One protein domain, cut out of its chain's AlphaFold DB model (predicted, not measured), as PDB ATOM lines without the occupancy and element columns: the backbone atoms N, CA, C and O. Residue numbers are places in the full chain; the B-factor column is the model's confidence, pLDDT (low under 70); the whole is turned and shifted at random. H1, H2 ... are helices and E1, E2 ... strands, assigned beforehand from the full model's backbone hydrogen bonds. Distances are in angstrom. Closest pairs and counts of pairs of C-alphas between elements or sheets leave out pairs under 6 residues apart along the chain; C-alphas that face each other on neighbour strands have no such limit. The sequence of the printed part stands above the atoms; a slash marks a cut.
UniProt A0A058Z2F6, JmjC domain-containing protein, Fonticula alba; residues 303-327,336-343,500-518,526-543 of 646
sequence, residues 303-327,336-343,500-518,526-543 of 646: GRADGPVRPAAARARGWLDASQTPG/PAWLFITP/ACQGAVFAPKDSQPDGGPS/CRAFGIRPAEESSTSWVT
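What this domain is: This is residues 303 to 327, 336 to 343, 500 to 518 and 526 to 543 of the 646 residues of the protein "JmjC domain-containing protein" of Fonticula alba (UniProt A0A058Z2F6). One strongly twisted sheet of four strands makes the body, with the two long strands E3 and E4 side by side and the short helix H1 only grazing the sheet. E4 bends sharply near its end, and its last residues come near E1. The printed part has 70 residues in four pieces, with four named strands and one named helix in the chain order E1, H1, E2, E3, E4; its class is mostly strand. The sheet is mixed, in the order E1, E2, E3, E4. The whole is compact, with a radius of gyration of the C-alphas of 11.7 A and spans of 35 by 25 by 23 A.

Where its parts are: E1, residues 307 to 309, begins with C-alpha 307 at (43.745, 31.099, -18.788) and is 6.6 A long. H1, residues 311 to 316, is 8.7 A long. E2, residues 338 to 342, is 13.1 A long; E3, residues 500 to 508, is 25.5 A long. E4, residues 529 to 542, is 23.3 A long and ends with C-alpha 542 at (46.265, 25.164, -14.035).

How they stand to each other: E1, an edge strand, is antiparallel to E2 at 136 degrees, with N 309 and O 339 2.8 A apart. E2 and E3 are parallel at 45 degrees, with N 340 and O 502 2.8 A apart. E3 and the edge strand E4 are antiparallel at 155 degrees, with N 505 and O 532 2.8 A apart. E4 bends by 111 degrees at residue 539; the closest C-alphas of E1 and E4, those of Pro 308 and Trp 541, are 6.7 A apart. H1 is on the sheet but only grazes it, with residues 311 to 315; its closest C-alphas with E2, Pro 311 and Trp 338, are 6.5 A apart. In H1 every O i to N i+4 pair is within hydrogen-bond range.

The domain as a whole: The C-alphas farthest apart, Gly 516 and Val 542, are 35.6 A apart. The C-alpha gaps across the three cuts are 7.7 A from 327 to 336, 18.6 A from 343 to 500 and 9.6 A from 518 to 526. The link from E1 to H1 is tight. The mean pLDDT of the printed part is 75.5; 20 residues are under 70, among them 322 to 327 and 510 to 518.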
ATOM      1  N   GLY A 303      34.896  34.416 -24.081       85.75
ATOM      2  CA  GLY A 303      34.585  34.653 -22.674       85.75
ATOM      3  C   GLY A 303      35.619  34.109 -21.691       85.75
ATOM      4  O   GLY A 303      35.340  34.048 -20.500       85.75
ATOM      5  N   ARG A 304      36.805  33.706 -22.161       84.62
ATOM      6  CA  ARG A 304      37.843  33.089 -21.331       84.62
ATOM      7  C   ARG A 304      39.141  33.865 -21.448       84.62
ATOM      8  O   ARG A 304      39.822  33.773 -22.468       84.62
ATOM      9  N   ALA A 305      39.470  34.609 -20.403       78.00
ATOM     10  CA  ALA A 305      40.795  35.182 -20.209       78.00
ATOM     11  C   ALA A 305      41.482  34.566 -18.995       78.00
ATOM     12  O   ALA A 305      40.914  33.691 -18.336       78.00
ATOM     13  N   ASP A 306      42.706  35.032 -18.751       86.81
ATOM     14  CA  ASP A 306      43.548  34.675 -17.615       86.81
ATOM     15  C   ASP A 306      43.608  33.160 -17.484       86.81
ATOM     16  O   ASP A 306      43.278  32.556 -16.464       86.81
ATOM     17  N   GLY A 307      43.913  32.527 -18.616       86.00
ATOM     18  CA  GLY A 307      43.745  31.099 -18.788       86.00
ATOM     19  C   GLY A 307      44.755  30.502 -19.761       86.00
ATOM     20  O   GLY A 307      45.217  31.178 -20.688       86.00
ATOM     21  N   PRO A 308      45.098  29.219 -19.576       86.69
ATOM     22  CA  PRO A 308      46.068  28.548 -20.409       86.69
ATOM     23  C   PRO A 308      45.426  28.019 -21.689       86.69
ATOM     24  O   PRO A 308      44.372  27.383 -21.681       86.69
ATOM     25  N   VAL A 309      46.112  28.219 -22.806       84.81
ATOM     26  CA  VAL A 309      45.711  27.750 -24.129       84.81
ATOM     27  C   VAL A 309      46.885  27.039 -24.784       84.81
ATOM     28  O   VAL A 309      48.014  27.530 -24.813       84.81
ATOM     29  N   ARG A 310      46.621  25.856 -25.351       84.19
ATOM     30  CA  ARG A 310      47.625  25.156 -26.157       84.19
ATOM     31  C   ARG A 310      47.874  25.925 -27.458       84.19
ATOM     32  O   ARG A 310      46.902  26.243 -28.146       84.19
ATOM     33  N   PRO A 311      49.133  26.096 -27.896       82.94
ATOM     34  CA  PRO A 311      49.441  26.717 -29.187       82.94
ATOM     35  C   PRO A 311      48.701  26.081 -30.373       82.94
ATOM     36  O   PRO A 311      48.227  26.785 -31.258       82.94
ATOM     37  N   ALA A 312      48.532  24.753 -30.377       78.25
ATOM     38  CA  ALA A 312      47.761  24.056 -31.409       78.25
ATOM     39  C   ALA A 312      46.275  24.466 -31.426       78.25
ATOM     40  O   ALA A 312      45.715  24.679 -32.499       78.25
ATOM     41  N   ALA A 313      45.655  24.634 -30.254       80.62
ATOM     42  CA  ALA A 313      44.271  25.093 -30.144       80.62
ATOM     43  C   ALA A 313      44.130  26.557 -30.594       80.62
ATOM     44  O   ALA A 313      43.210  26.882 -31.342       80.62
ATOM     45  N   ALA A 314      45.084  27.418 -30.221       82.19
ATOM     46  CA  ALA A 314      45.129  28.806 -30.682       82.19
ATOM     47  C   ALA A 314      45.273  28.911 -32.214       82.19
ATOM     48  O   ALA A 314      44.615  29.744 -32.837       82.19
ATOM     49  N   ARG A 315      46.079  28.042 -32.844       82.25
ATOM     50  CA  ARG A 315      46.201  27.963 -34.313       82.25
ATOM     51  C   ARG A 315      44.928  27.452 -34.977       82.25
ATOM     52  O   ARG A 315      44.510  28.019 -35.980       82.25
ATOM     53  N   ALA A 316      44.285  26.430 -34.410       78.38
ATOM     54  CA  ALA A 316      43.021  25.899 -34.929       78.38
ATOM     55  C   ALA A 316      41.896  26.951 -34.924       78.38
ATOM     56  O   ALA A 316      41.046  26.952 -35.808       78.38
ATOM     57  N   ARG A 317      41.928  27.879 -33.960       80.81
ATOM     58  CA  ARG A 317      41.039  29.049 -33.890       80.81
ATOM     59  C   ARG A 317      41.490  30.230 -34.759       80.81
ATOM     60  O   ARG A 317      40.777  31.218 -34.881       80.81
ATOM     61  N   GLY A 318      42.678  30.159 -35.360       82.56
ATOM     62  CA  GLY A 318      43.259  31.252 -36.140       82.56
ATOM     63  C   GLY A 318      43.689  32.462 -35.302       82.56
ATOM     64  O   GLY A 318      43.834  33.553 -35.860       82.56
ATOM     65  N   TRP A 319      43.878  32.291 -33.989       85.50
ATOM     66  CA  TRP A 319      44.367  33.334 -33.079       85.50
ATOM     67  C   TRP A 319      45.884  33.505 -33.146       85.50
ATOM     68  O   TRP A 319      46.393  34.611 -32.981       85.50
ATOM     69  N   LEU A 320      46.595  32.402 -33.386       82.31
ATOM     70  CA  LEU A 320      48.046  32.354 -33.534       82.31
ATOM     71  C   LEU A 320      48.387  31.997 -34.983       82.31
ATOM     72  O   LEU A 320      47.846  31.022 -35.513       82.31
ATOM     73  N   ASP A 321      49.280  32.758 -35.618       74.94
ATOM     74  CA  ASP A 321      49.757  32.431 -36.964       74.94
ATOM     75  C   ASP A 321      50.613  31.147 -36.929       74.94
ATOM     76  O   ASP A 321      51.359  30.886 -35.983       74.94
ATOM     77  N   ALA A 322      50.520  30.328 -37.976       64.56
ATOM     78  CA  ALA A 322      51.368  29.159 -38.172       64.56
ATOM     79  C   ALA A 322      52.861  29.526 -38.241       64.56
ATOM     80  O   ALA A 322      53.699  28.712 -37.861       64.56
ATOM     81  N   SER A 323      53.185  30.746 -38.691       59.91
ATOM     82  CA  SER A 323      54.559  31.268 -38.739       59.91
ATOM     83  C   SER A 323      55.128  31.634 -37.358       59.91
ATOM     84  O   SER A 323      56.345  31.651 -37.168       59.91
ATOM     85  N   GLN A 324      54.260  31.888 -36.373       60.41
ATOM     86  CA  GLN A 324      54.645  32.269 -35.022       60.41
ATOM     87  C   GLN A 324      54.889  31.012 -34.179       60.41
ATOM     88  O   GLN A 324      53.997  30.188 -33.942       60.41
ATOM     89  N   THR A 325      56.129  30.857 -33.716       55.19
ATOM     90  CA  THR A 325      56.513  29.812 -32.761       55.19
ATOM     91  C   THR A 325      56.659  30.476 -31.393       55.19
ATOM     92  O   THR A 325      57.591  31.260 -31.224       55.19
ATOM     93  N   PRO A 326      55.753  30.227 -30.428       53.03
ATOM     94  CA  PRO A 326      55.999  30.603 -29.040       53.03
ATOM     95  C   PRO A 326      57.286  29.915 -28.581       53.03
ATOM     96  O   PRO A 326      57.492  28.747 -28.915       53.03
ATOM     97  N   GLY A 327      58.154  30.674 -27.914       49.75
ATOM     98  CA  GLY A 327      59.557  30.380 -27.614       49.75
ATOM     99  C   GLY A 327      59.934  28.900 -27.556       49.75
ATOM    100  O   GLY A 327      59.551  28.180 -26.640       49.75
ATOM    101  N   PRO A 336      55.230  22.443 -27.420       56.19
ATOM    102  CA  PRO A 336      55.357  23.897 -27.384       56.19
ATOM    103  C   PRO A 336      54.774  24.452 -26.077       56.19
ATOM    104  O   PRO A 336      53.723  23.987 -25.621       56.19
ATOM    105  N   ALA A 337      55.455  25.441 -25.485       72.12
ATOM    106  CA  ALA A 337      55.066  26.041 -24.212       72.12
ATOM    107  C   ALA A 337      53.591  26.482 -24.241       72.12
ATOM    108  O   ALA A 337      53.119  27.068 -25.220       72.12
ATOM    109  N   TRP A 338      52.848  26.166 -23.177       85.44
ATOM    110  CA  TRP A 338      51.476  26.642 -23.006       85.44
ATOM    111  C   TRP A 338      51.448  28.172 -23.054       85.44
ATOM    112  O   TRP A 338      52.401  28.815 -22.628       85.44
ATOM    113  N   LEU A 339      50.364  28.756 -23.562       87.62
ATOM    114  CA  LEU A 339      50.169  30.204 -23.562       87.62
ATOM    115  C   LEU A 339      49.243  30.579 -22.416       87.62
ATOM    116  O   LEU A 339      48.175  29.991 -22.319       87.62
ATOM    117  N   PHE A 340      49.600  31.557 -21.594       91.19
ATOM    118  CA  PHE A 340      48.674  32.195 -20.662       91.19
ATOM    119  C   PHE A 340      48.149  33.466 -21.319       91.19
ATOM    120  O   PHE A 340      48.930  34.381 -21.561       91.19
ATOM    121  N   ILE A 341      46.861  33.497 -21.668       89.81
ATOM    122  CA  ILE A 341      46.291  34.591 -22.462       89.81
ATOM    123  C   ILE A 341      45.415  35.485 -21.584       89.81
ATOM    124  O   ILE A 341      44.352  35.060 -21.135       89.81
ATOM    125  N   THR A 342      45.838  36.730 -21.386       92.12
ATOM    126  CA  THR A 342      45.071  37.781 -20.702       92.12
ATOM    127  C   THR A 342      44.083  38.460 -21.670       92.12
ATOM    128  O   THR A 342      44.209  38.317 -22.900       92.12
ATOM    129  N   PRO A 343      43.042  39.158 -21.174       92.69
ATOM    130  CA  PRO A 343      42.018  39.725 -22.044       92.69
ATOM    131  C   PRO A 343      42.535  40.934 -22.826       92.69
ATOM    132  O   PRO A 343      43.484  41.607 -22.427       92.69
ATOM    133  N   ALA A 500      54.223  25.951 -16.390       86.19
ATOM    134  CA  ALA A 500      54.737  27.214 -16.896       86.19
ATOM    135  C   ALA A 500      54.084  27.531 -18.250       86.19
ATOM    136  O   ALA A 500      54.025  26.678 -19.143       86.19
ATOM    137  N   CYS A 501      53.581  28.749 -18.363       87.56
ATOM    138  CA  CYS A 501      52.872  29.277 -19.507       87.56
ATOM    139  C   CYS A 501      53.527  30.596 -19.920       87.56
ATOM    140  O   CYS A 501      53.747  31.473 -19.086       87.56
ATOM    141  N   GLN A 502      53.807  30.745 -21.210       88.75
ATOM    142  CA  GLN A 502      54.273  31.998 -21.784       88.75
ATOM    143  C   GLN A 502      53.112  32.996 -21.854       88.75
ATOM    144  O   GLN A 502      52.056  32.684 -22.406       88.75
ATOM    145  N   GLY A 503      53.317  34.193 -21.320       89.81
ATOM    146  CA  GLY A 503      52.340  35.271 -21.314       89.81
ATOM    147  C   GLY A 503      51.993  35.760 -22.717       89.81
ATOM    148  O   GLY A 503      52.851  35.918 -23.594       89.81
ATOM    149  N   ALA A 504      50.711  36.010 -22.932       89.75
ATOM    150  CA  ALA A 504      50.163  36.547 -24.159       89.75
ATOM    151  C   ALA A 504      48.877  37.334 -23.874       89.75
ATOM    152  O   ALA A 504      48.275  37.189 -22.816       89.75
ATOM    153  N   VAL A 505      48.443  38.156 -24.824       90.88
ATOM    154  CA  VAL A 505      47.254  39.008 -24.689       90.88
ATOM    155  C   VAL A 505      46.381  38.849 -25.926       90.88
ATOM    156  O   VAL A 505      46.886  38.844 -27.056       90.88
ATOM    157  N   PHE A 506      45.065  38.742 -25.737       90.81
ATOM    158  CA  PHE A 506      44.125  38.858 -26.849       90.81
ATOM    159  C   PHE A 506      44.157  40.260 -27.452       90.81
ATOM    160  O   PHE A 506      44.286  41.267 -26.759       90.81
ATOM    161  N   ALA A 507      43.980  40.345 -28.767       87.44
ATOM    162  CA  ALA A 507      43.821  41.627 -29.423       87.44
ATOM    163  C   ALA A 507      43.038  41.550 -30.736       87.44
ATOM    164  O   ALA A 507      43.166  40.565 -31.465       87.44
ATOM    165  N   PRO A 508      42.306  42.612 -31.111       83.81
ATOM    166  CA  PRO A 508      41.695  42.692 -32.430       83.81
ATOM    167  C   PRO A 508      42.756  42.646 -33.543       83.81
ATOM    168  O   PRO A 508      43.797  43.309 -33.451       83.81
ATOM    169  N   LYS A 509      42.488  41.889 -34.616       74.62
ATOM    170  CA  LYS A 509      43.381  41.771 -35.784       74.62
ATOM    171  C   LYS A 509      43.544  43.091 -36.533       74.62
ATOM    172  O   LYS A 509      44.650  43.396 -36.960       74.62
ATOM    173  N   ASP A 510      42.503  43.921 -36.580       67.38
ATOM    174  CA  ASP A 510      42.553  45.258 -37.195       67.38
ATOM    175  C   ASP A 510      43.482  46.235 -36.435       67.38
ATOM    176  O   ASP A 510      43.758  47.338 -36.898       67.38
ATOM    177  N   SER A 511      43.949  45.858 -35.239       53.78
ATOM    178  CA  SER A 511      44.924  46.615 -34.444       53.78
ATOM    179  C   SER A 511      46.361  46.108 -34.624       53.78
ATOM    180  O   SER A 511      47.263  46.578 -33.933       53.78
ATOM    181  N   GLN A 512      46.597  45.115 -35.493       51.66
ATOM    182  CA  GLN A 512      47.944  44.739 -35.930       51.66
ATOM    183  C   GLN A 512      48.375  45.631 -37.108       51.66
ATOM    184  O   GLN A 512      47.553  45.901 -37.982       51.66
ATOM    185  N   PRO A 513      49.648  46.069 -37.170       44.47
ATOM    186  CA  PRO A 513      50.135  46.999 -38.198       44.47
ATOM    187  C   PRO A 513      49.955  46.514 -39.651       44.47
ATOM    188  O   PRO A 513      49.944  47.345 -40.555       44.47
ATOM    189  N   ASP A 514      49.722  45.212 -39.864       46.81
ATOM    190  CA  ASP A 514      49.607  44.587 -41.189       46.81
ATOM    191  C   ASP A 514      48.185  44.062 -41.521       46.81
ATOM    192  O   ASP A 514      47.974  43.428 -42.558       46.81
ATOM    193  N   GLY A 515      47.188  44.301 -40.657       41.50
ATOM    194  CA  GLY A 515      45.830  43.765 -40.805       41.50
ATOM    195  C   GLY A 515      44.867  44.718 -41.520       41.50
ATOM    196  O   GLY A 515      44.361  45.660 -40.919       41.50
ATOM    197  N   GLY A 516      44.564  44.461 -42.797       39.44
ATOM    198  CA  GLY A 516      43.407  45.074 -43.463       39.44
ATOM    199  C   GLY A 516      42.077  44.609 -42.836       39.44
ATOM    200  O   GLY A 516      42.034  43.520 -42.261       39.44
ATOM    201  N   PRO A 517      40.985  45.390 -42.951       39.16
ATOM    202  CA  PRO A 517      39.718  45.092 -42.285       39.16
ATOM    203  C   PRO A 517      39.170  43.733 -42.731       39.16
ATOM    204  O   PRO A 517      38.884  43.518 -43.911       39.16
ATOM    205  N   SER A 518      39.004  42.815 -41.780       41.81
ATOM    206  CA  SER A 518      38.437  41.490 -42.044       41.81
ATOM    207  C   SER A 518      36.930  41.498 -41.784       41.81
ATOM    208  O   SER A 518      36.455  41.310 -40.668       41.81
ATOM    209  N   CYS A 526      31.650  40.279 -35.761       52.66
ATOM    210  CA  CYS A 526      32.528  40.326 -34.592       52.66
ATOM    211  C   CYS A 526      33.959  40.572 -35.080       52.66
ATOM    212  O   CYS A 526      34.346  40.034 -36.124       52.66
ATOM    213  N   ARG A 527      34.746  41.379 -34.360       65.75
ATOM    214  CA  ARG A 527      36.151  41.587 -34.725       65.75
ATOM    215  C   ARG A 527      36.895  40.260 -34.641       65.75
ATOM    216  O   ARG A 527      36.759  39.527 -33.665       65.75
ATOM    217  N   ALA A 528      37.705  39.964 -35.650       76.50
ATOM    218  CA  ALA A 528      38.605  38.826 -35.570       76.50
ATOM    219  C   ALA A 528      39.665  39.096 -34.488       76.50
ATOM    220  O   ALA A 528      40.262  40.174 -34.464       76.50
ATOM    221  N   PHE A 529      39.922  38.116 -33.621       83.00
ATOM    222  CA  PHE A 529      40.962  38.198 -32.592       83.00
ATOM    223  C   PHE A 529      42.232  37.466 -33.021       83.00
ATOM    224  O   PHE A 529      42.187  36.413 -33.660       83.00
ATOM    225  N   GLY A 530      43.373  38.040 -32.660       87.00
ATOM    226  CA  GLY A 530      44.672  37.385 -32.627       87.00
ATOM    227  C   GLY A 530      45.248  37.413 -31.213       87.00
ATOM    228  O   GLY A 530      44.677  38.020 -30.306       87.00
ATOM    229  N   ILE A 531      46.397  36.773 -31.039       86.75
ATOM    230  CA  ILE A 531      47.185  36.814 -29.806       86.75
ATOM    231  C   ILE A 531      48.483  37.571 -30.081       86.75
ATOM    232  O   ILE A 531      49.100  37.396 -31.133       86.75
ATOM    233  N   ARG A 532      48.912  38.409 -29.136       85.56
ATOM    234  CA  ARG A 532      50.260  38.992 -29.126       85.56
ATOM    235  C   ARG A 532      51.025  38.484 -27.904       85.56
ATOM    236  O   ARG A 532      50.403  38.351 -26.854       85.56
ATOM    237  N   PRO A 533      52.333  38.197 -28.014       80.12
ATOM    238  CA  PRO A 533      53.154  37.910 -26.843       80.12
ATOM    239  C   PRO A 533      53.058  39.057 -25.835       80.12
ATOM    240  O   PRO A 533      53.076  40.223 -26.236       80.12
ATOM    241  N   ALA A 534      52.949  38.727 -24.552       78.31
ATOM    242  CA  ALA A 534      53.178  39.693 -23.490       78.31
ATOM    243  C   ALA A 534      54.695  39.859 -23.311       78.31
ATOM    244  O   ALA A 534      55.452  38.917 -23.565       78.31
ATOM    245  N   GLU A 535      55.147  41.048 -22.907       70.44
ATOM    246  CA  GLU A 535      56.556  41.252 -22.562       70.44
ATOM    247  C   GLU A 535      56.940  40.284 -21.427       70.44
ATOM    248  O   GLU A 535      56.180  40.124 -20.472       70.44
ATOM    249  N   GLU A 536      58.051  39.565 -21.636       59.34
ATOM    250  CA  GLU A 536      58.699  38.529 -20.807       59.34
ATOM    251  C   GLU A 536      58.011  38.163 -19.477       59.34
ATOM    252  O   GLU A 536      58.540  38.373 -18.391       59.34
ATOM    253  N   SER A 537      56.836  37.538 -19.558       68.56
ATOM    254  CA  SER A 537      56.122  37.005 -18.396       68.56
ATOM    255  C   SER A 537      55.909  35.508 -18.586       68.56
ATOM    256  O   SER A 537      55.222  35.064 -19.503       68.56
ATOM    257  N   SER A 538      56.541  34.701 -17.736       80.12
ATOM    258  CA  SER A 538      56.198  33.287 -17.570       80.12
ATOM    259  C   SER A 538      55.387  33.156 -16.291       80.12
ATOM    260  O   SER A 538      55.823  33.623 -15.240       80.12
ATOM    261  N   THR A 539      54.212  32.535 -16.362       86.50
ATOM    262  CA  THR A 539      53.380  32.269 -15.181       86.50
ATOM    263  C   THR A 539      53.040  30.791 -15.073       86.50
ATOM    264  O   THR A 539      52.915  30.096 -16.078       86.50
ATOM    265  N   SER A 540      52.899  30.279 -13.853       87.75
ATOM    266  CA  SER A 540      52.468  28.897 -13.619       87.75
ATOM    267  C   SER A 540      50.952  28.864 -13.479       87.75
ATOM    268  O   SER A 540      50.421  29.517 -12.587       87.75
ATOM    269  N   TRP A 541      50.260  28.085 -14.311       90.62
ATOM    270  CA  TRP A 541      48.794  28.056 -14.309       90.62
ATOM    271  C   TRP A 541      48.211  26.654 -14.476       90.62
ATOM    272  O   TRP A 541      48.838  25.779 -15.080       90.62
ATOM    273  N   VAL A 542      47.004  26.436 -13.949       88.88
ATOM    274  CA  VAL A 542      46.265  25.164 -14.035       88.88
ATOM    275  C   VAL A 542      45.820  24.908 -15.469       88.88
ATOM    276  O   VAL A 542      44.984  25.624 -16.004       88.88
ATOM    277  N   THR A 543      46.366  23.864 -16.097       82.69
ATOM    278  CA  THR A 543      46.225  23.633 -17.550       82.69
ATOM    279  C   THR A 543      45.021  22.807 -17.987       82.69
ATOM    280  O   THR A 543      44.811  22.611 -19.187       82.69
TER     281      THR A 543